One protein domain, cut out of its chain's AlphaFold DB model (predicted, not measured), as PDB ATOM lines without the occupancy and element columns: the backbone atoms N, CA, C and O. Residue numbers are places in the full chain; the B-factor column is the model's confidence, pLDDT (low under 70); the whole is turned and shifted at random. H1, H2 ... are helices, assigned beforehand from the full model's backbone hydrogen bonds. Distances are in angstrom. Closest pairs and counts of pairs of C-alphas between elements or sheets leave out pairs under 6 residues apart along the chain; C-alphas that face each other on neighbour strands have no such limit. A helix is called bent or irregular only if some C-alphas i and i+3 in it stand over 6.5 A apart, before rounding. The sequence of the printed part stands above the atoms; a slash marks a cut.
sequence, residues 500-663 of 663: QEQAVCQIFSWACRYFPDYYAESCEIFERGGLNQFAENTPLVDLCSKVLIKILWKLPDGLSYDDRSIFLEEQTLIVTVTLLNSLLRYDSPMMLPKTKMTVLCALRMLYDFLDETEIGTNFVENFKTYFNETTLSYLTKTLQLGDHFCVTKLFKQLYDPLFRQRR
ATOM      1  N   GLN A 500     222.243  69.966  93.739       89.25
ATOM      2  CA  GLN A 500     221.120  70.908  93.730       89.25
ATOM      3  C   GLN A 500     220.587  71.235  95.134       89.25
ATOM      4  O   GLN A 500     220.442  72.408  95.465       89.25
ATOM      5  N   GLU A 501     220.344  70.229  95.980       91.44
ATOM      6  CA  GLU A 501     219.833  70.442  97.343       91.44
ATOM      7  C   GLU A 501     220.809  71.247  98.227       91.44
ATOM      8  O   GLU A 501     220.395  72.088  99.025       91.44
ATOM      9  N   GLN A 502     222.121  71.035  98.069       91.50
ATOM     10  CA  GLN A 502     223.145  71.788  98.802       91.50
ATOM     11  C   GLN A 502     223.228  73.228  98.311       91.50
ATOM     12  O   GLN A 502     223.254  74.145  99.129       91.50
ATOM     13  N   ALA A 503     223.214  73.434  96.989       91.12
ATOM     14  CA  ALA A 503     223.178  74.767  96.397       91.12
ATOM     15  C   ALA A 503     221.949  75.548  96.887       91.12
ATOM     16  O   ALA A 503     222.077  76.689  97.325       91.12
ATOM     17  N   VAL A 504     220.770  74.913  96.884       94.38
ATOM     18  CA  VAL A 504     219.525  75.502  97.396       94.38
ATOM     19  C   VAL A 504     219.677  75.898  98.864       94.38
ATOM     20  O   VAL A 504     219.395  77.045  99.204       94.38
ATOM     21  N   CYS A 505     220.168  74.999  99.725       94.75
ATOM     22  CA  CYS A 505     220.345  75.289 101.149       94.75
ATOM     23  C   CYS A 505     221.336  76.441 101.395       94.75
ATOM     24  O   CYS A 505     221.034  77.354 102.165       94.75
ATOM     25  N   GLN A 506     222.481  76.451 100.704       92.44
ATOM     26  CA  GLN A 506     223.501  77.494 100.848       92.44
ATOM     27  C   GLN A 506     223.001  78.861 100.369       92.44
ATOM     28  O   GLN A 506     223.086  79.842 101.107       92.44
ATOM     29  N   ILE A 507     222.422  78.933  99.167       93.69
ATOM     30  CA  ILE A 507     221.918  80.191  98.597       93.69
ATOM     31  C   ILE A 507     220.770  80.743  99.451       93.69
ATOM     32  O   ILE A 507     220.726  81.942  99.735       93.69
ATOM     33  N   PHE A 508     219.870  79.870  99.912       94.44
ATOM     34  CA  PHE A 508     218.796  80.254 100.825       94.44
ATOM     35  C   PHE A 508     219.356  80.758 102.160       94.44
ATOM     36  O   PHE A 508     218.926  81.796 102.659       94.44
ATOM     37  N   SER A 509     220.362  80.070 102.711       92.94
ATOM     38  CA  SER A 509     221.004  80.475 103.958       92.94
ATOM     39  C   SER A 509     221.612  81.871 103.870       92.94
ATOM     40  O   SER A 509     221.473  82.644 104.814       92.94
ATOM     41  N   TRP A 510     222.266  82.199 102.756       90.44
ATOM     42  CA  TRP A 510     222.851  83.519 102.522       90.44
ATOM     43  C   TRP A 510     221.798  84.613 102.335       90.44
ATOM     44  O   TRP A 510     221.961  85.715 102.855       90.44
ATOM     45  N   ALA A 511     220.693  84.306 101.652       90.19
ATOM     46  CA  ALA A 511     219.569  85.231 101.513       90.19
ATOM     47  C   ALA A 511     218.884  85.537 102.858       90.19
ATOM     48  O   ALA A 511     218.348  86.627 103.051       90.19
ATOM     49  N   CYS A 512     218.909  84.588 103.796       88.12
ATOM     50  CA  CYS A 512     218.318  84.712 105.129       88.12
ATOM     51  C   CYS A 512     219.359  84.920 106.236       88.12
ATOM     52  O   CYS A 512     219.118  84.510 107.374       88.12
ATOM     53  N   ARG A 513     220.516  85.511 105.913       82.44
ATOM     54  CA  ARG A 513     221.576  85.691 106.905       82.44
ATOM     55  C   ARG A 513     221.126  86.543 108.093       82.44
ATOM     56  O   ARG A 513     220.364  87.492 107.915       82.44
ATOM     57  N   TYR A 514     221.623  86.206 109.279       73.38
ATOM     58  CA  TYR A 514     221.314  86.940 110.505       73.38
ATOM     59  C   TYR A 514     221.906  88.350 110.508       73.38
ATOM     60  O   TYR A 514     223.069  88.546 110.150       73.38
ATOM     61  N   PHE A 515     221.125  89.302 111.020       65.44
ATOM     62  CA  PHE A 515     221.587  90.643 111.367       65.44
ATOM     63  C   PHE A 515     221.410  90.862 112.876       65.44
ATOM     64  O   PHE A 515     220.316  90.602 113.379       65.44
ATOM     65  N   PRO A 516     222.439  91.337 113.605       58.69
ATOM     66  CA  PRO A 516     222.340  91.610 115.039       58.69
ATOM     67  C   PRO A 516     221.102  92.451 115.391       58.69
ATOM     68  O   PRO A 516     220.838  93.460 114.741       58.69
ATOM     69  N   ASP A 517     220.347  92.036 116.413       52.06
ATOM     70  CA  ASP A 517     219.058  92.646 116.775       52.06
ATOM     71  C   ASP A 517     219.148  94.147 117.124       52.06
ATOM     72  O   ASP A 517     219.939  94.582 117.964       52.06
ATOM     73  N   TYR A 518     218.237  94.926 116.536       49.44
ATOM     74  CA  TYR A 518     218.149  96.390 116.597       49.44
ATOM     75  C   TYR A 518     217.252  96.904 117.737       49.44
ATOM     76  O   TYR A 518     216.359  97.717 117.510       49.44
ATOM     77  N   TYR A 519     217.459  96.450 118.974       47.50
ATOM     78  CA  TYR A 519     216.742  97.020 120.133       47.50
ATOM     79  C   TYR A 519     217.382  98.307 120.693       47.50
ATOM     80  O   TYR A 519     216.980  98.770 121.757       47.50
ATOM     81  N   ALA A 520     218.353  98.903 119.994       44.88
ATOM     82  CA  ALA A 520     218.957 100.178 120.373       44.88
ATOM     83  C   ALA A 520     218.252 101.362 119.689       44.88
ATOM     84  O   ALA A 520     217.789 101.245 118.553       44.88
ATOM     85  N   GLU A 521     218.167 102.497 120.389       47.97
ATOM     86  CA  GLU A 521     217.621 103.766 119.893       47.97
ATOM     87  C   GLU A 521     218.128 104.081 118.472       47.97
ATOM     88  O   GLU A 521     219.281 103.820 118.134       47.97
ATOM     89  N   SER A 522     217.275 104.665 117.627       51.31
ATOM     90  CA  SER A 522     217.548 104.936 116.204       51.31
ATOM     91  C   SER A 522     218.854 105.702 115.927       51.31
ATOM     92  O   SER A 522     219.400 105.587 114.829       51.31
ATOM     93  N   CYS A 523     219.381 106.437 116.911       48.03
ATOM     94  CA  CYS A 523     220.695 107.080 116.852       48.03
ATOM     95  C   CYS A 523     221.861 106.072 116.823       48.03
ATOM     96  O   CYS A 523     222.779 106.243 116.024       48.03
ATOM     97  N   GLU A 524     221.810 104.983 117.598       47.31
ATOM     98  CA  GLU A 524     222.871 103.961 117.601       47.31
ATOM     99  C   GLU A 524     222.933 103.183 116.276       47.31
ATOM    100  O   GLU A 524     224.001 102.739 115.859       47.31
ATOM    101  N   ILE A 525     221.803 103.050 115.573       49.62
ATOM    102  CA  ILE A 525     221.734 102.401 114.253       49.62
ATOM    103  C   ILE A 525     222.523 103.204 113.209       49.62
ATOM    104  O   ILE A 525     223.177 102.622 112.339       49.62
ATOM    105  N   PHE A 526     222.477 104.536 113.306       52.03
ATOM    106  CA  PHE A 526     223.211 105.440 112.423       52.03
ATOM    107  C   PHE A 526     224.707 105.453 112.765       52.03
ATOM    108  O   PHE A 526     225.538 105.339 111.869       52.03
ATOM    109  N   GLU A 527     225.048 105.507 114.056       49.00
ATOM    110  CA  GLU A 527     226.442 105.506 114.525       49.00
ATOM    111  C   GLU A 527     227.171 104.174 114.270       49.00
ATOM    112  O   GLU A 527     228.375 104.179 114.029       49.00
ATOM    113  N   ARG A 528     226.455 103.038 114.257       49.66
ATOM    114  CA  ARG A 528     227.022 101.704 113.966       49.66
ATOM    115  C   ARG A 528     226.938 101.280 112.492       49.66
ATOM    116  O   ARG A 528     227.321 100.161 112.169       49.66
ATOM    117  N   GLY A 529     226.414 102.124 111.598       52.00
ATOM    118  CA  GLY A 529     226.315 101.818 110.162       52.00
ATOM    119  C   GLY A 529     225.254 100.770 109.779       52.00
ATOM    120  O   GLY A 529     225.279 100.248 108.666       52.00
ATOM    121  N   GLY A 530     224.291 100.467 110.656       48.16
ATOM    122  CA  GLY A 530     223.296  99.403 110.449       48.16
ATOM    123  C   GLY A 530     222.347  99.626 109.261       48.16
ATOM    124  O   GLY A 530     221.870  98.661 108.669       48.16
ATOM    125  N   LEU A 531     222.111 100.881 108.857       52.47
ATOM    126  CA  LEU A 531     221.338 101.211 107.645       52.47
ATOM    127  C   LEU A 531     222.037 100.751 106.354       52.47
ATOM    128  O   LEU A 531     221.359 100.328 105.417       52.47
ATOM    129  N   ASN A 532     223.373 100.787 106.318       56.28
ATOM    130  CA  ASN A 532     224.150 100.363 105.152       56.28
ATOM    131  C   ASN A 532     224.046  98.842 104.960       56.28
ATOM    132  O   ASN A 532     223.815  98.384 103.846       56.28
ATOM    133  N   GLN A 533     224.056  98.071 106.052       58.59
ATOM    134  CA  GLN A 533     223.910  96.609 106.011       58.59
ATOM    135  C   GLN A 533     222.558  96.158 105.426       58.59
ATOM    136  O   GLN A 533     222.508  95.231 104.613       58.59
ATOM    137  N   PHE A 534     221.455  96.830 105.780       60.66
ATOM    138  CA  PHE A 534     220.134  96.544 105.200       60.66
ATOM    139  C   PHE A 534     220.032  96.941 103.719       60.66
ATOM    140  O   PHE A 534     219.435  96.210 102.915       60.66
ATOM    141  N   ALA A 535     220.611  98.087 103.349       61.69
ATOM    142  CA  ALA A 535     220.646  98.554 101.967       61.69
ATOM    143  C   ALA A 535     221.468  97.610 101.070       61.69
ATOM    144  O   ALA A 535     221.035  97.284  99.966       61.69
ATOM    145  N   GLU A 536     222.599  97.104 101.566       65.44
ATOM    146  CA  GLU A 536     223.494  96.189 100.850       65.44
ATOM    147  C   GLU A 536     222.945  94.760 100.728       65.44
ATOM    148  O   GLU A 536     223.239  94.068  99.750       65.44
ATOM    149  N   ASN A 537     222.113  94.312 101.677       73.62
ATOM    150  CA  ASN A 537     221.534  92.967 101.635       73.62
ATOM    151  C   ASN A 537     220.345  92.847 100.670       73.62
ATOM    152  O   ASN A 537     220.093  91.784 100.105       73.62
ATOM    153  N   THR A 538     219.604  93.934 100.451       79.00
ATOM    154  CA  THR A 538     218.426  93.932  99.569       79.00
ATOM    155  C   THR A 538     218.758  93.421  98.150       79.00
ATOM    156  O   THR A 538     218.039  92.525  97.690       79.00
ATOM    157  N   PRO A 539     219.844  93.888  97.489       83.25
ATOM    158  CA  PRO A 539     220.331  93.332  96.225       83.25
ATOM    159  C   PRO A 539     220.740  91.856  96.285       83.25
ATOM    160  O   PRO A 539     220.496  91.125  95.325       83.25
ATOM    161  N   LEU A 540     221.344  91.399  97.390       85.31
ATOM    162  CA  LEU A 540     221.750  89.999  97.543       85.31
ATOM    163  C   LEU A 540     220.530  89.077  97.638       85.31
ATOM    164  O   LEU A 540     220.493  88.057  96.956       85.31
ATOM    165  N   VAL A 541     219.503  89.460  98.405       89.31
ATOM    166  CA  VAL A 541     218.234  88.715  98.459       89.31
ATOM    167  C   VAL A 541     217.614  88.620  97.064       89.31
ATOM    168  O   VAL A 541     217.224  87.534  96.649       89.31
ATOM    169  N   ASP A 542     217.579  89.722  96.307       90.00
ATOM    170  CA  ASP A 542     217.028  89.726  94.945       90.00
ATOM    171  C   ASP A 542     217.799  88.799  93.996       90.00
ATOM    172  O   ASP A 542     217.200  88.106  93.170       90.00
ATOM    173  N   LEU A 543     219.125  88.779  94.107       89.69
ATOM    174  CA  LEU A 543     219.981  87.871  93.356       89.69
ATOM    175  C   LEU A 543     219.724  86.409  93.737       89.69
ATOM    176  O   LEU A 543     219.446  85.591  92.858       89.69
ATOM    177  N   CYS A 544     219.796  86.077  95.028       93.12
ATOM    178  CA  CYS A 544     219.586  84.720  95.522       93.12
ATOM    179  C   CYS A 544     218.205  84.196  95.120       93.12
ATOM    180  O   CYS A 544     218.104  83.077  94.625       93.12
ATOM    181  N   SER A 545     217.156  85.017  95.232       93.38
ATOM    182  CA  SER A 545     215.808  84.680  94.764       93.38
ATOM    183  C   SER A 545     215.783  84.331  93.278       93.38
ATOM    184  O   SER A 545     215.227  83.302  92.907       93.38
ATOM    185  N   LYS A 546     216.405  85.143  92.411       92.44
ATOM    186  CA  LYS A 546     216.461  84.867  90.961       92.44
ATOM    187  C   LYS A 546     217.140  83.532  90.663       92.44
ATOM    188  O   LYS A 546     216.653  82.773  89.826       92.44
ATOM    189  N   VAL A 547     218.250  83.247  91.342       91.62
ATOM    190  CA  VAL A 547     219.006  82.003  91.158       91.62
ATOM    191  C   VAL A 547     218.218  80.803  91.689       91.62
ATOM    192  O   VAL A 547     218.080  79.811  90.980       91.62
ATOM    193  N   LEU A 548     217.611  80.907  92.873       94.75
ATOM    194  CA  LEU A 548     216.747  79.865  93.433       94.75
ATOM    195  C   LEU A 548     215.544  79.577  92.536       94.75
ATOM    196  O   LEU A 548     215.251  78.413  92.284       94.75
ATOM    197  N   ILE A 549     214.892  80.612  91.994       92.38
ATOM    198  CA  ILE A 549     213.794  80.447  91.034       92.38
ATOM    199  C   ILE A 549     214.281  79.678  89.804       92.38
ATOM    200  O   ILE A 549     213.642  78.712  89.398       92.38
ATOM    201  N   LYS A 550     215.438  80.054  89.246       89.56
ATOM    202  CA  LYS A 550     216.024  79.387  88.075       89.56
ATOM    203  C   LYS A 550     216.298  77.898  88.311       89.56
ATOM    204  O   LYS A 550     216.232  77.133  87.358       89.56
ATOM    205  N   ILE A 551     216.626  77.490  89.536       90.25
ATOM    206  CA  ILE A 551     216.923  76.087  89.865       90.25
ATOM    207  C   ILE A 551     215.650  75.312  90.222       90.25
ATOM    208  O   ILE A 551     215.471  74.189  89.764       90.25
ATOM    209  N   LEU A 552     214.780  75.889  91.053       91.25
ATOM    210  CA  LEU A 552     213.622  75.197  91.629       91.25
ATOM    211  C   LEU A 552     212.420  75.161  90.679       91.25
ATOM    212  O   LEU A 552     211.704  74.168  90.635       91.25
ATOM    213  N   TRP A 553     212.208  76.220  89.896       89.69
ATOM    214  CA  TRP A 553     211.095  76.316  88.944       89.69
ATOM    215  C   TRP A 553     211.476  75.893  87.521       89.69
ATOM    216  O   TRP A 553     210.700  76.094  86.587       89.69
ATOM    217  N   LYS A 554     212.668  75.314  87.328       85.06
ATOM    218  CA  LYS A 554     213.050  74.741  86.037       85.06
ATOM    219  C   LYS A 554     212.248  73.468  85.794       85.06
ATOM    220  O   LYS A 554     212.381  72.500  86.538       85.06
ATOM    221  N   LEU A 555     211.466  73.466  84.719       79.81
ATOM    222  CA  LEU A 555     210.805  72.260  84.247       79.81
ATOM    223  C   LEU A 555     211.824  71.312  83.584       79.81
ATOM    224  O   LEU A 555     212.705  71.781  82.856       79.81
ATOM    225  N   PRO A 556     211.728  69.995  83.833       77.06
ATOM    226  CA  PRO A 556     212.403  68.973  83.039       77.06
ATOM    227  C   PRO A 556     212.138  69.113  81.532       77.06
ATOM    228  O   PRO A 556     211.074  69.574  81.118       77.06
ATOM    229  N   ASP A 557     213.099  68.681  80.712       74.62
ATOM    230  CA  ASP A 557     212.981  68.755  79.253       74.62
ATOM    231  C   ASP A 557     211.753  67.971  78.760       74.62
ATOM    232  O   ASP A 557     211.563  66.803  79.103       74.62
ATOM    233  N   GLY A 558     210.922  68.623  77.942       66.56
ATOM    234  CA  GLY A 558     209.679  68.051  77.416       66.56
ATOM    235  C   GLY A 558     208.442  68.260  78.293       66.56
ATOM    236  O   GLY A 558     207.370  67.827  77.881       66.56
ATOM    237  N   LEU A 559     208.566  68.926  79.450       79.50
ATOM    238  CA  LEU A 559     207.420  69.364  80.250       79.50
ATOM    239  C   LEU A 559     207.061  70.829  79.968       79.50
ATOM    240  O   LEU A 559     207.929  71.696  79.851       79.50
ATOM    241  N   SER A 560     205.764  71.106  79.898       74.94
ATOM    242  CA  SER A 560     205.175  72.427  79.727       74.94
ATOM    243  C   SER A 560     203.886  72.550  80.541       74.94
ATOM    244  O   SER A 560     203.132  71.598  80.741       74.94
ATOM    245  N   TYR A 561     203.611  73.764  81.011       76.88
ATOM    246  CA  TYR A 561     202.309  74.079  81.595       76.88
ATOM    247  C   TYR A 561     201.218  74.155  80.517       76.88
ATOM    248  O   TYR A 561     200.061  73.830  80.784       76.88
ATOM    249  N   ASP A 562     201.585  74.543  79.289       73.31
ATOM    250  CA  ASP A 562     200.647  74.773  78.184       73.31
ATOM    251  C   ASP A 562     200.047  73.467  77.651       73.31
ATOM    252  O   ASP A 562     198.871  73.420  77.286       73.31
ATOM    253  N   ASP A 563     200.838  72.392  77.630       76.88
ATOM    254  CA  ASP A 563     200.391  71.057  77.216       76.88
ATOM    255  C   ASP A 563     199.873  70.202  78.386       76.88
ATOM    256  O   ASP A 563     199.452  69.064  78.175       76.88
ATOM    257  N   ARG A 564     199.849  70.769  79.606       73.75
ATOM    258  CA  ARG A 564     199.445  70.112  80.861       73.75
ATOM    259  C   ARG A 564     200.208  68.820  81.158       73.75
ATOM    260  O   ARG A 564     199.679  67.930  81.819       73.75
ATOM    261  N   SER A 565     201.444  68.709  80.685       74.31
ATOM    262  CA  SER A 565     202.335  67.609  81.068       74.31
ATOM    263  C   SER A 565     202.807  67.714  82.524       74.31
ATOM    264  O   SER A 565     203.259  66.719  83.089       74.31
ATOM    265  N   ILE A 566     202.653  68.886  83.146       79.00
ATOM    266  CA  ILE A 566     202.780  69.102  84.589       79.00
ATOM    267  C   ILE A 566     201.767  70.149  85.065       79.00
ATOM    268  O   ILE A 566     201.554  71.169  84.400       79.00
ATOM    269  N   PHE A 567     201.144  69.911  86.219       85.06
ATOM    270  CA  PHE A 567     200.224  70.875  86.822       85.06
ATOM    271  C   PHE A 567     200.964  71.885  87.704       85.06
ATOM    272  O   PHE A 567     202.023  71.616  88.276       85.06
ATOM    273  N   LEU A 568     200.402  73.087  87.817       85.19
ATOM    274  CA  LEU A 568     201.005  74.178  88.579       85.19
ATOM    275  C   LEU A 568     201.025  73.865  90.084       85.19
ATOM    276  O   LEU A 568     201.985  74.196  90.781       85.19
ATOM    277  N   GLU A 569     199.985  73.182  90.553       88.38
ATOM    278  CA  GLU A 569     199.829  72.585  91.876       88.38
ATOM    279  C   GLU A 569     201.003  71.651  92.199       88.38
ATOM    280  O   GLU A 569     201.716  71.851  93.184       88.38
ATOM    281  N   GLU A 570     201.252  70.684  91.311       87.69
ATOM    282  CA  GLU A 570     202.304  69.675  91.458       87.69
ATOM    283  C   GLU A 570     203.694  70.308  91.450       87.69
ATOM    284  O   GLU A 570     204.519  69.999  92.311       87.69
ATOM    285  N   GLN A 571     203.961  71.248  90.536       89.25
ATOM    286  CA  GLN A 571     205.249  71.937  90.529       89.25
ATOM    287  C   GLN A 571     205.457  72.755  91.809       89.25
ATOM    288  O   GLN A 571     206.565  72.782  92.346       89.25
ATOM    289  N   THR A 572     204.409  73.410  92.318       91.06
ATOM    290  CA  THR A 572     204.502  74.180  93.567       91.06
ATOM    291  C   THR A 572     204.835  73.257  94.740       91.06
ATOM    292  O   THR A 572     205.729  73.578  95.524       91.06
ATOM    293  N   LEU A 573     204.202  72.079  94.811       92.38
ATOM    294  CA  LEU A 573     204.527  71.043  95.793       92.38
ATOM    295  C   LEU A 573     205.986  70.577  95.671       92.38
ATOM    296  O   LEU A 573     206.700  70.559  96.673       92.38
ATOM    297  N   ILE A 574     206.469  70.277  94.459       91.06
ATOM    298  CA  ILE A 574     207.863  69.863  94.213       91.06
ATOM    299  C   ILE A 574     208.852  70.935  94.688       91.06
ATOM    300  O   ILE A 574     209.842  70.610  95.352       91.06
ATOM    301  N   VAL A 575     208.588  72.212  94.393       93.44
ATOM    302  CA  VAL A 575     209.419  73.342  94.841       93.44
ATOM    303  C   VAL A 575     209.473  73.399  96.370       93.44
ATOM    304  O   VAL A 575     210.567  73.459  96.941       93.44
ATOM    305  N   THR A 576     208.317  73.343  97.039       95.44
ATOM    306  CA  THR A 576     208.225  73.388  98.507       95.44
ATOM    307  C   THR A 576     208.931  72.198  99.155       95.44
ATOM    308  O   THR A 576     209.711  72.393 100.087       95.44
ATOM    309  N   VAL A 577     208.724  70.982  98.641       94.69
ATOM    310  CA  VAL A 577     209.355  69.750  99.143       94.69
ATOM    311  C   VAL A 577     210.868  69.791  98.958       94.69
ATOM    312  O   VAL A 577     211.607  69.484  99.893       94.69
ATOM    313  N   THR A 578     211.348  70.208  97.785       93.88
ATOM    314  CA  THR A 578     212.787  70.295  97.502       93.88
ATOM    315  C   THR A 578     213.465  71.275  98.455       93.88
ATOM    316  O   THR A 578     214.506  70.955  99.033       93.88
ATOM    317  N   LEU A 579     212.864  72.449  98.675       95.56
ATOM    318  CA  LEU A 579     213.387  73.437  99.614       95.56
ATOM    319  C   LEU A 579     213.356  72.927 101.065       95.56
ATOM    320  O   LEU A 579     214.354  73.054 101.776       95.56
ATOM    321  N   LEU A 580     212.243  72.323 101.493       96.31
ATOM    322  CA  LEU A 580     212.090  71.750 102.832       96.31
ATOM    323  C   LEU A 580     213.152  70.675 103.102       96.31
ATOM    324  O   LEU A 580     213.864  70.753 104.102       96.31
ATOM    325  N   ASN A 581     213.311  69.719 102.186       95.69
ATOM    326  CA  ASN A 581     214.295  68.643 102.305       95.69
ATOM    327  C   ASN A 581     215.730  69.182 102.314       95.69
ATOM    328  O   ASN A 581     216.544  68.737 103.123       95.69
ATOM    329  N   SER A 582     216.028  70.179 101.477       95.44
ATOM    330  CA  SER A 582     217.346  70.827 101.427       95.44
ATOM    331  C   SER A 582     217.719  71.473 102.766       95.44
ATOM    332  O   SER A 582     218.830  71.289 103.263       95.44
ATOM    333  N   LEU A 583     216.784  72.201 103.385       95.12
ATOM    334  CA  LEU A 583     217.010  72.856 104.676       95.12
ATOM    335  C   LEU A 583     217.040  71.862 105.848       95.12
ATOM    336  O   LEU A 583     217.753  72.103 106.820       95.12
ATOM    337  N   LEU A 584     216.298  70.751 105.776       94.75
ATOM    338  CA  LEU A 584     216.344  69.689 106.791       94.75
ATOM    339  C   LEU A 584     217.658  68.906 106.760       94.75
ATOM    340  O   LEU A 584     218.172  68.535 107.813       94.75
ATOM    341  N   ARG A 585     218.182  68.634 105.561       93.25
ATOM    342  CA  ARG A 585     219.320  67.732 105.352       93.25
ATOM    343  C   ARG A 585     220.680  68.389 105.572       93.25
ATOM    344  O   ARG A 585     221.601  67.698 105.996       93.25
ATOM    345  N   TYR A 586     220.813  69.679 105.267       92.06
ATOM    346  CA  TYR A 586     222.101  70.380 105.284       92.06
ATOM    347  C   TYR A 586     222.127  71.536 106.281       92.06
ATOM    348  O   TYR A 586     221.096  72.141 106.589       92.06
ATOM    349  N   ASP A 587     223.326  71.874 106.751       87.81
ATOM    350  CA  ASP A 587     223.552  73.035 107.605       87.81
ATOM    351  C   ASP A 587     223.374  74.350 106.839       87.81
ATOM    352  O   ASP A 587     223.706  74.470 105.660       87.81
ATOM    353  N   SER A 588     222.838  75.349 107.539       90.19
ATOM    354  CA  SER A 588     222.524  76.675 106.996       90.19
ATOM    355  C   SER A 588     223.398  77.701 107.726       90.19
ATOM    356  O   SER A 588     222.931  78.306 108.691       90.19
ATOM    357  N   PRO A 589     224.684  77.841 107.347       81.56
ATOM    358  CA  PRO A 589     225.714  78.460 108.190       81.56
ATOM    359  C   PRO A 589     225.456  79.936 108.503       81.56
ATOM    360  O   PRO A 589     225.961  80.443 109.499       81.56
ATOM    361  N   MET A 590     224.658  80.614 107.674       87.06
ATOM    362  CA  MET A 590     224.349  82.034 107.835       87.06
ATOM    363  C   MET A 590     222.998  82.309 108.497       87.06
ATOM    364  O   MET A 590     222.728  83.444 108.881       87.06
ATOM    365  N   MET A 591     222.156  81.290 108.682       89.19
ATOM    366  CA  MET A 591     220.867  81.435 109.357       89.19
ATOM    367  C   MET A 591     220.988  81.115 110.843       89.19
ATOM    368  O   MET A 591     221.575  80.100 111.221       89.19
ATOM    369  N   LEU A 592     220.330  81.901 111.702       87.88
ATOM    370  CA  LEU A 592     220.175  81.491 113.096       87.88
ATOM    371  C   LEU A 592     219.391  80.172 113.195       87.88
ATOM    372  O   LEU A 592     218.400  79.997 112.476       87.88
ATOM    373  N   PRO A 593     219.723  79.289 114.158       90.00
ATOM    374  CA  PRO A 593     218.973  78.054 114.390       90.00
ATOM    375  C   PRO A 593     217.471  78.286 114.605       90.00
ATOM    376  O   PRO A 593     216.640  77.543 114.083       90.00
ATOM    377  N   LYS A 594     217.108  79.358 115.325       89.56
ATOM    378  CA  LYS A 594     215.706  79.743 115.553       89.56
ATOM    379  C   LYS A 594     215.010  80.134 114.247       89.56
ATOM    380  O   LYS A 594     213.901  79.679 113.989       89.56
ATOM    381  N   THR A 595     215.674  80.924 113.409       90.62
ATOM    382  CA  THR A 595     215.162  81.381 112.108       90.62
ATOM    383  C   THR A 595     214.990  80.215 111.145       90.62
ATOM    384  O   THR A 595     213.935  80.086 110.526       90.62
ATOM    385  N   LYS A 596     215.964  79.298 111.099       93.31
ATOM    386  CA  LYS A 596     215.861  78.042 110.350       93.31
ATOM    387  C   LYS A 596     214.648  77.223 110.790       93.31
ATOM    388  O   LYS A 596     213.863  76.815 109.941       93.31
ATOM    389  N   MET A 597     214.452  77.034 112.096       94.06
ATOM    390  CA  MET A 597     213.310  76.275 112.616       94.06
ATOM    391  C   MET A 597     211.967  76.913 112.233       94.06
ATOM    392  O   MET A 597     211.060  76.221 111.781       94.06
ATOM    393  N   THR A 598     211.853  78.235 112.343       94.25
ATOM    394  CA  THR A 598     210.652  78.972 111.929       94.25
ATOM    395  C   THR A 598     210.367  78.816 110.432       94.25
ATOM    396  O   THR A 598     209.225  78.572 110.043       94.25
ATOM    397  N   VAL A 599     211.395  78.904 109.581       95.12
ATOM    398  CA  VAL A 599     211.265  78.675 108.131       95.12
ATOM    399  C   VAL A 599     210.818  77.242 107.834       95.12
ATOM    400  O   VAL A 599     209.919  77.049 107.018       95.12
ATOM    401  N   LEU A 600     211.388  76.245 108.517       96.62
ATOM    402  CA  LEU A 600     210.999  74.841 108.366       96.62
ATOM    403  C   LEU A 600     209.528  74.611 108.740       96.62
ATOM    404  O   LEU A 600     208.816  73.942 107.995       96.62
ATOM    405  N   CYS A 601     209.048  75.209 109.834       96.50
ATOM    406  CA  CYS A 601     207.633  75.156 110.209       96.50
ATOM    407  C   CYS A 601     206.733  75.784 109.135       96.50
ATOM    408  O   CYS A 601     205.729  75.189 108.757       96.50
ATOM    409  N   ALA A 602     207.108  76.949 108.597       95.94
ATOM    410  CA  ALA A 602     206.344  77.612 107.540       95.94
ATOM    411  C   ALA A 602     206.294  76.782 106.244       95.94
ATOM    412  O   ALA A 602     205.242  76.669 105.617       95.94
ATOM    413  N   LEU A 603     207.411  76.160 105.855       96.62
ATOM    414  CA  LEU A 603     207.463  75.249 104.708       96.62
ATOM    415  C   LEU A 603     206.656  73.974 104.950       96.62
ATOM    416  O   LEU A 603     206.039  73.472 104.017       96.62
ATOM    417  N   ARG A 604     206.619  73.473 106.190       96.50
ATOM    418  CA  ARG A 604     205.790  72.320 106.547       96.50
ATOM    419  C   ARG A 604     204.300  72.634 106.434       96.50
ATOM    420  O   ARG A 604     203.577  71.843 105.850       96.50
ATOM    421  N   MET A 605     203.875  73.809 106.899       95.38
ATOM    422  CA  MET A 605     202.493  74.276 106.732       95.38
ATOM    423  C   MET A 605     202.101  74.380 105.251       95.38
ATOM    424  O   MET A 605     201.014  73.960 104.870       95.38
ATOM    425  N   LEU A 606     202.996  74.908 104.407       95.25
ATOM    426  CA  LEU A 606     202.777  74.947 102.959       95.25
ATOM    427  C   LEU A 606     202.711  73.549 102.344       95.25
ATOM    428  O   LEU A 606     201.860  73.317 101.496       95.25
ATOM    429  N   TYR A 607     203.588  72.637 102.764       95.44
ATOM    430  CA  TYR A 607     203.556  71.247 102.321       95.44
ATOM    431  C   TYR A 607     202.207  70.599 102.647       95.44
ATOM    432  O   TYR A 607     201.573  70.083 101.737       95.44
ATOM    433  N   ASP A 608     201.746  70.691 103.898       94.12
ATOM    434  CA  ASP A 608     200.491  70.061 104.323       94.12
ATOM    435  C   ASP A 608     199.292  70.629 103.522       94.12
ATOM    436  O   ASP A 608     198.434  69.878 103.074       94.12
ATOM    437  N   PHE A 609     199.271  71.941 103.240       93.75
ATOM    438  CA  PHE A 609     198.256  72.554 102.366       93.75
ATOM    439  C   PHE A 609     198.320  72.047 100.914       93.75
ATOM    440  O   PHE A 609     197.289  71.777 100.299       93.75
ATOM    441  N   LEU A 610     199.524  71.956 100.344       92.44
ATOM    442  CA  LEU A 610     199.728  71.550  98.951       92.44
ATOM    443  C   LEU A 610     199.435  70.060  98.731       92.44
ATOM    444  O   LEU A 610     198.906  69.711  97.681       92.44
ATOM    445  N   ASP A 611     199.734  69.207  99.713       89.88
ATOM    446  CA  ASP A 611     199.472  67.758  99.682       89.88
ATOM    447  C   ASP A 611     197.960  67.448  99.693       89.88
ATOM    448  O   ASP A 611     197.505  66.475  99.096       89.88
ATOM    449  N   GLU A 612     197.159  68.321 100.312       87.62
ATOM    450  CA  GLU A 612     195.692  68.221 100.361       87.62
ATOM    451  C   GLU A 612     194.983  68.904  99.170       87.62
ATOM    452  O   GLU A 612     193.753  68.871  99.071       87.62
ATOM    453  N   THR A 613     195.721  69.548  98.260       85.12
ATOM    454  CA  THR A 613     195.133  70.344  97.172       85.12
ATOM    455  C   THR A 613     194.746  69.484  95.962       85.12
ATOM    456  O   THR A 613     195.586  68.837  95.342       85.12
ATOM    457  N   GLU A 614     193.478  69.553  95.545       79.62
ATOM    458  CA  GLU A 614     193.003  68.908  94.313       79.62
ATOM    459  C   GLU A 614     193.359  69.712  93.045       79.62
ATOM    460  O   GLU A 614     193.128  70.927  92.957       79.62
ATOM    461  N   ILE A 615     193.862  69.003  92.027       77.62
ATOM    462  CA  ILE A 615     194.208  69.546  90.703       77.62
ATOM    463  C   ILE A 615     192.952  70.085  89.996       77.62
ATOM    464  O   ILE A 615     191.929  69.405  89.917       77.62
ATOM    465  N   GLY A 616     193.044  71.285  89.409       66.56
ATOM    466  CA  GLY A 616     191.967  71.866  88.589       66.56
ATOM    467  C   GLY A 616     190.974  72.749  89.354       66.56
ATOM    468  O   GLY A 616     189.951  73.159  88.799       66.56
ATOM    469  N   THR A 617     191.279  73.074  90.609       73.00
ATOM    470  CA  THR A 617     190.542  74.046  91.428       73.00
ATOM    471  C   THR A 617     190.998  75.488  91.143       73.00
ATOM    472  O   THR A 617     191.855  75.746  90.294       73.00
ATOM    473  N   ASN A 618     190.445  76.485  91.850       83.50
ATOM    474  CA  ASN A 618     190.958  77.862  91.814       83.50
ATOM    475  C   ASN A 618     192.264  78.000  92.629       83.50
ATOM    476  O   ASN A 618     192.378  78.834  93.529       83.50
ATOM    477  N   PHE A 619     193.241  77.145  92.319       87.50
ATOM    478  CA  PHE A 619     194.459  76.940  93.093       87.50
ATOM    479  C   PHE A 619     195.224  78.235  93.360       87.50
ATOM    480  O   PHE A 619     195.572  78.513  94.500       87.50
ATOM    481  N   VAL A 620     195.438  79.063  92.333       86.81
ATOM    482  CA  VAL A 620     196.234  80.294  92.460       86.81
ATOM    483  C   VAL A 620     195.634  81.256  93.492       86.81
ATOM    484  O   VAL A 620     196.377  81.840  94.279       86.81
ATOM    485  N   GLU A 621     194.305  81.423  93.525       87.50
ATOM    486  CA  GLU A 621     193.656  82.281  94.527       87.50
ATOM    487  C   GLU A 621     193.666  81.639  95.915       87.50
ATOM    488  O   GLU A 621     194.002  82.315  96.887       87.50
ATOM    489  N   ASN A 622     193.386  80.337  96.008       89.75
ATOM    490  CA  ASN A 622     193.409  79.606  97.278       89.75
ATOM    491  C   ASN A 622     194.807  79.625  97.915       89.75
ATOM    492  O   ASN A 622     194.948  79.974  99.088       89.75
ATOM    493  N   PHE A 623     195.846  79.341  97.126       91.94
ATOM    494  CA  PHE A 623     197.238  79.421  97.554       91.94
ATOM    495  C   PHE A 623     197.601  80.847  97.951       91.94
ATOM    496  O   PHE A 623     198.204  81.050  98.996       91.94
ATOM    497  N   LYS A 624     197.217  81.864  97.166       91.25
ATOM    498  CA  LYS A 624     197.503  83.266  97.505       91.25
ATOM    499  C   LYS A 624     196.890  83.660  98.852       91.25
ATOM    500  O   LYS A 624     197.554  84.351  99.627       91.25
ATOM    501  N   THR A 625     195.660  83.239  99.135       92.00
ATOM    502  CA  THR A 625     194.996  83.492 100.421       92.00
ATOM    503  C   THR A 625     195.726  82.772 101.555       92.00
ATOM    504  O   THR A 625     196.179  83.432 102.488       92.00
ATOM    505  N   TYR A 626     195.962  81.462 101.433       93.69
ATOM    506  CA  TYR A 626     196.666  80.670 102.451       93.69
ATOM    507  C   TYR A 626     198.097  81.176 102.714       93.69
ATOM    508  O   TYR A 626     198.538  81.348 103.854       93.69
ATOM    509  N   PHE A 627     198.832  81.486 101.647       94.06
ATOM    510  CA  PHE A 627     200.191  82.005 101.718       94.06
ATOM    511  C   PHE A 627     200.244  83.333 102.482       94.06
ATOM    512  O   PHE A 627     201.074  83.487 103.376       94.06
ATOM    513  N   ASN A 628     199.346  84.279 102.191       91.88
ATOM    514  CA  ASN A 628     199.342  85.581 102.861       91.88
ATOM    515  C   ASN A 628     198.787  85.514 104.293       91.88
ATOM    516  O   ASN A 628     199.414  86.032 105.220       91.88
ATOM    517  N   GLU A 629     197.625  84.889 104.487       93.19
ATOM    518  CA  GLU A 629     196.900  84.917 105.763       93.19
ATOM    519  C   GLU A 629     197.468  83.946 106.797       93.19
ATOM    520  O   GLU A 629     197.406  84.220 107.999       93.19
ATOM    521  N   THR A 630     198.051  82.833 106.349       93.69
ATOM    522  CA  THR A 630     198.581  81.788 107.229       93.69
ATOM    523  C   THR A 630     200.105  81.811 107.248       93.69
ATOM    524  O   THR A 630     200.698  82.074 108.294       93.69
ATOM    525  N   THR A 631     200.755  81.603 106.099       93.38
ATOM    526  CA  THR A 631     202.215  81.395 106.048       93.38
ATOM    527  C   THR A 631     202.991  82.675 106.366       93.38
ATOM    528  O   THR A 631     203.795  82.705 107.299       93.38
ATOM    529  N   LEU A 632     202.731  83.770 105.646       92.88
ATOM    530  CA  LEU A 632     203.405  85.047 105.893       92.88
ATOM    531  C   LEU A 632     203.021  85.643 107.252       92.88
ATOM    532  O   LEU A 632     203.877  86.201 107.939       92.88
ATOM    533  N   SER A 633     201.763  85.497 107.672       92.25
ATOM    534  CA  SER A 633     201.294  85.905 109.004       92.25
ATOM    535  C   SER A 633     202.047  85.177 110.122       92.25
ATOM    536  O   SER A 633     202.492  85.809 111.081       92.25
ATOM    537  N   TYR A 634     202.262  83.864 109.979       94.19
ATOM    538  CA  TYR A 634     203.071  83.073 110.906       94.19
ATOM    539  C   TYR A 634     204.517  83.579 110.970       94.19
ATOM    540  O   TYR A 634     205.003  83.877 112.063       94.19
ATOM    541  N   LEU A 635     205.175  83.759 109.818       92.50
ATOM    542  CA  LEU A 635     206.545  84.288 109.742       92.50
ATOM    543  C   LEU A 635     206.657  85.681 110.384       92.50
ATOM    544  O   LEU A 635     207.609  85.956 111.110       92.50
ATOM    545  N   THR A 636     205.659  86.541 110.173       88.19
ATOM    546  CA  THR A 636     205.603  87.898 110.749       88.19
ATOM    547  C   THR A 636     205.519  87.880 112.273       88.19
ATOM    548  O   THR A 636     206.124  88.716 112.935       88.19
ATOM    549  N   LYS A 637     204.783  86.925 112.852       88.50
ATOM    550  CA  LYS A 637     204.592  86.827 114.309       88.50
ATOM    551  C   LYS A 637     205.773  86.193 115.043       88.50
ATOM    552  O   LYS A 637     205.876  86.346 116.256       88.50
ATOM    553  N   THR A 638     206.607  85.430 114.342       88.94
ATOM    554  CA  THR A 638     207.609  84.541 114.957       88.94
ATOM    555  C   THR A 638     209.052  84.973 114.719       88.94
ATOM    556  O   THR A 638     209.912  84.668 115.550       88.94
ATOM    557  N   LEU A 639     209.332  85.682 113.621       85.62
ATOM    558  CA  LEU A 639     210.663  86.197 113.306       85.62
ATOM    559  C   LEU A 639     210.923  87.558 113.958       85.62
ATOM    560  O   LEU A 639     210.021  88.374 114.128       85.62
ATOM    561  N   GLN A 640     212.188  87.811 114.293       77.69
ATOM    562  CA  GLN A 640     212.657  89.140 114.686       77.69
ATOM    563  C   GLN A 640     212.702  90.077 113.471       77.69
ATOM    564  O   GLN A 640     212.741  89.622 112.330       77.69
ATOM    565  N   LEU A 641     212.701  91.392 113.711       68.00
ATOM    566  CA  LEU A 641     212.551  92.427 112.676       68.00
ATOM    567  C   LEU A 641     213.565  92.309 111.519       68.00
ATOM    568  O   LEU A 641     213.164  92.431 110.362       68.00
ATOM    569  N   GLY A 642     214.844  92.039 111.815       64.94
ATOM    570  CA  GLY A 642     215.897  91.902 110.797       64.94
ATOM    571  C   GLY A 642     215.704  90.682 109.890       64.94
ATOM    572  O   GLY A 642     215.716  90.798 108.661       64.94
ATOM    573  N   ASP A 643     215.425  89.528 110.492       76.69
ATOM    574  CA  ASP A 643     215.208  88.268 109.774       76.69
ATOM    575  C   ASP A 643     213.865  88.256 109.027       76.69
ATOM    576  O   ASP A 643     213.755  87.713 107.924       76.69
ATOM    577  N   HIS A 644     212.839  88.894 109.601       83.62
ATOM    578  CA  HIS A 644     211.494  88.966 109.039       83.62
ATOM    579  C   HIS A 644     211.497  89.550 107.624       83.62
ATOM    580  O   HIS A 644     210.861  88.979 106.733       83.62
ATOM    581  N   PHE A 645     212.213  90.658 107.404       83.25
ATOM    582  CA  PHE A 645     212.277  91.308 106.096       83.25
ATOM    583  C   PHE A 645     212.854  90.369 105.032       83.25
ATOM    584  O   PHE A 645     212.219  90.147 103.997       83.25
ATOM    585  N   CYS A 646     214.022  89.784 105.303       85.44
ATOM    586  CA  CYS A 646     214.745  88.951 104.345       85.44
ATOM    587  C   CYS A 646     213.965  87.675 104.009       85.44
ATOM    588  O   CYS A 646     213.728  87.387 102.836       85.44
ATOM    589  N   VAL A 647     213.487  86.958 105.035       89.81
ATOM    590  CA  VAL A 647     212.721  85.714 104.861       89.81
ATOM    591  C   VAL A 647     211.410  85.982 104.121       89.81
ATOM    592  O   VAL A 647     211.097  85.297 103.150       89.81
ATOM    593  N   THR A 648     210.650  87.005 104.520       89.56
ATOM    594  CA  THR A 648     209.358  87.322 103.888       89.56
ATOM    595  C   THR A 648     209.530  87.767 102.439       89.56
ATOM    596  O   THR A 648     208.742  87.375 101.576       89.56
ATOM    597  N   LYS A 649     210.558  88.577 102.151       89.81
ATOM    598  CA  LYS A 649     210.884  89.005 100.785       89.81
ATOM    599  C   LYS A 649     211.258  87.802  99.915       89.81
ATOM    600  O   LYS A 649     210.700  87.662  98.828       89.81
ATOM    601  N   LEU A 650     212.125  86.921 100.414       92.06
ATOM    602  CA  LEU A 650     212.548  85.708  99.716       92.06
ATOM    603  C   LEU A 650     211.366  84.774  99.429       92.06
ATOM    604  O   LEU A 650     211.191  84.360  98.290       92.06
ATOM    605  N   PHE A 651     210.507  84.504 100.419       94.06
ATOM    606  CA  PHE A 651     209.297  83.695 100.232       94.06
ATOM    607  C   PHE A 651     208.382  84.289  99.155       94.06
ATOM    608  O   PHE A 651     207.955  83.578  98.249       94.06
ATOM    609  N   LYS A 652     208.099  85.598  99.213       92.94
ATOM    610  CA  LYS A 652     207.261  86.266  98.203       92.94
ATOM    611  C   LYS A 652     207.837  86.135  96.796       92.94
ATOM    612  O   LYS A 652     207.082  85.888  95.866       92.94
ATOM    613  N   GLN A 653     209.150  86.300  96.642       93.06
ATOM    614  CA  GLN A 653     209.814  86.203  95.342       93.06
ATOM    615  C   GLN A 653     209.883  84.766  94.834       93.06
ATOM    616  O   GLN A 653     209.619  84.529  93.660       93.06
ATOM    617  N   LEU A 654     210.186  83.808  95.710       92.88
ATOM    618  CA  LEU A 654     210.313  82.400  95.352       92.88
ATOM    619  C   LEU A 654     209.016  81.834  94.764       92.88
ATOM    620  O   LEU A 654     209.086  81.058  93.818       92.88
ATOM    621  N   TYR A 655     207.856  82.230  95.293       93.44
ATOM    622  CA  TYR A 655     206.545  81.804  94.788       93.44
ATOM    623  C   TYR A 655     205.920  82.795  93.791       93.44
ATOM    624  O   TYR A 655     204.829  82.550  93.292       93.44
ATOM    625  N   ASP A 656     206.600  83.888  93.432       90.56
ATOM    626  CA  ASP A 656     206.114  84.841  92.426       90.56
ATOM    627  C   ASP A 656     205.838  84.224  91.035       90.56
ATOM    628  O   ASP A 656     204.854  84.626  90.404       90.56
ATOM    629  N   PRO A 657     206.606  83.222  90.544       88.19
ATOM    630  CA  PRO A 657     206.281  82.530  89.296       88.19
ATOM    631  C   PRO A 657     204.844  81.995  89.252       88.19
ATOM    632  O   PRO A 657     204.184  82.145  88.225       88.19
ATOM    633  N   LEU A 658     204.319  81.485  90.375       86.44
ATOM    634  CA  LEU A 658     202.937  81.010  90.499       86.44
ATOM    635  C   LEU A 658     201.920  82.106  90.158       86.44
ATOM    636  O   LEU A 658     200.933  81.873  89.463       86.44
ATOM    637  N   PHE A 659     202.161  83.323  90.648       82.75
ATOM    638  CA  PHE A 659     201.241  84.447  90.483       82.75
ATOM    639  C   PHE A 659     201.345  85.105  89.102       82.75
ATOM    640  O   PHE A 659     200.426  85.818  88.695       82.75
ATOM    641  N   ARG A 660     202.442  84.868  88.371       77.31
ATOM    642  CA  ARG A 660     202.680  85.423  87.031       77.31
ATOM    643  C   ARG A 660     202.157  84.554  85.891       77.31
ATOM    644  O   ARG A 660     201.960  85.088  84.806       77.31
ATOM    645  N   GLN A 661     201.869  83.271  86.123       64.81
ATOM    646  CA  GLN A 661     201.381  82.341  85.088       64.81
ATOM    647  C   GLN A 661     199.928  82.577  84.621       64.81
ATOM    648  O   GLN A 661     199.394  81.805  83.833       64.81
ATOM    649  N   ARG A 662     199.281  83.668  85.054       46.16
ATOM    650  CA  ARG A 662     197.970  84.126  84.556       46.16
ATOM    651  C   ARG A 662     198.055  85.515  83.909       46.16
ATOM    652  O   ARG A 662     197.375  86.449  84.344       46.16
ATOM    653  N   ARG A 663     198.884  85.659  82.875       37.09
ATOM    654  CA  ARG A 663     198.746  86.739  81.889       37.09
ATOM    655  C   ARG A 663     198.790  86.200  80.479       37.09
ATOM    656  O   ARG A 663     199.752  85.461  80.191       37.09
TER     657      ARG A 663
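Overview. This is residues 500 to 663 of the 663 residues of an uncharacterized protein of Dendroctonus ponderosae (UniProt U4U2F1). An elongated body of helices: H4, H5, H6 and H7 fold back and forth in successive hairpins, while the long H3 runs beside H7 and H1, and H1 makes a corner with H4, residues 501 to 505 of H1 meeting residues 578 to 583 of H4. At one end residues 523 to 529, of which 523 to 527 belong to H2, stick out; toward the other end lies the long loop of residues 553 to 567. The printed part has 164 residues with eight named helices, H1 to H8 in chain order, and no named strand; its class is all helix. It is compact, with a radius of gyration of the C-alphas of 16.9 A, and spans 57 by 32 by 30 A.

Along the chain. H1, residues 500 to 511, begins at C-alpha 500 (221.120, 70.908, 93.730) and is 16.4 A long. H2 is residues 522 to 527. H3, residues 530 to 552, is the longest at 32.2 A and ends at C-alpha 552 (213.622, 75.197, 91.629). H4, residues 568 to 585, measures 25.7 A, H5, residues 593 to 611, 26.5 A, and H6, residues 619 to 638, 26.6 A. H6 has a kink of 27 degrees near residue 626 and is only just irregular: C-alphas 629 and 632 are 6.51 A apart. H7, residues 641 to 654, measures 20.1 A; H8, residues 656 to 660, ends at C-alpha 660 (202.680, 85.423, 87.031).

Arrangement. H1 touches H3 at a shallow tilt of 20 degrees, opposite ways; their closest C-alphas, of Ala 511 and Val 541, are 4.8 A apart. With residues 501 to 505 alone H1 touches H4, about perpendicular at 80 degrees, closest at the C-alphas of Glu 501 and Ser 582, 4.8 A. H2 is close to but not clearly touching H3, with the C-alphas of Ile 525 and Leu 531 closest at 6.7 A. H3 touches H7 at 27 degrees, a shallow tilt, the same way, closest at the C-alphas of Ile 549 and Leu 654, 5.9 A. H4 and H5 form a helical hairpin at 30 degrees, with the C-alphas of Leu 573 and Leu 610 closest at 5.8 A. H5, H6 and H7 make an up and down bundle, each helix running against the one before. The closest C-alphas are those of Ala 602 and Thr 631, 5.8 A, for H5 and H6, and of Thr 636 and His 644, 6.2 A, for H6 and H7. H8 is close to but not clearly touching H6, the C-alphas of Val 620 and Phe 659 being closest at 6.8 A. Every O i to N i+4 pair is within hydrogen-bond range in H1, H4, H5 and H8, against 1 of 2 in H2, 17 of 19 in H3, 14 of 16 in H6 and 8 of 10 in H7.

Size, cuts and confidence. The two C-alphas farthest apart, of Cys 523 and Asp 563, are 57.3 A apart. The printed part has no cut, and the link from H3 to H4 is long. The mean pLDDT of the printed part is 82.8; residues 515 to 536, 558, 616, 641 to 642 and 661 to 663 are under 70.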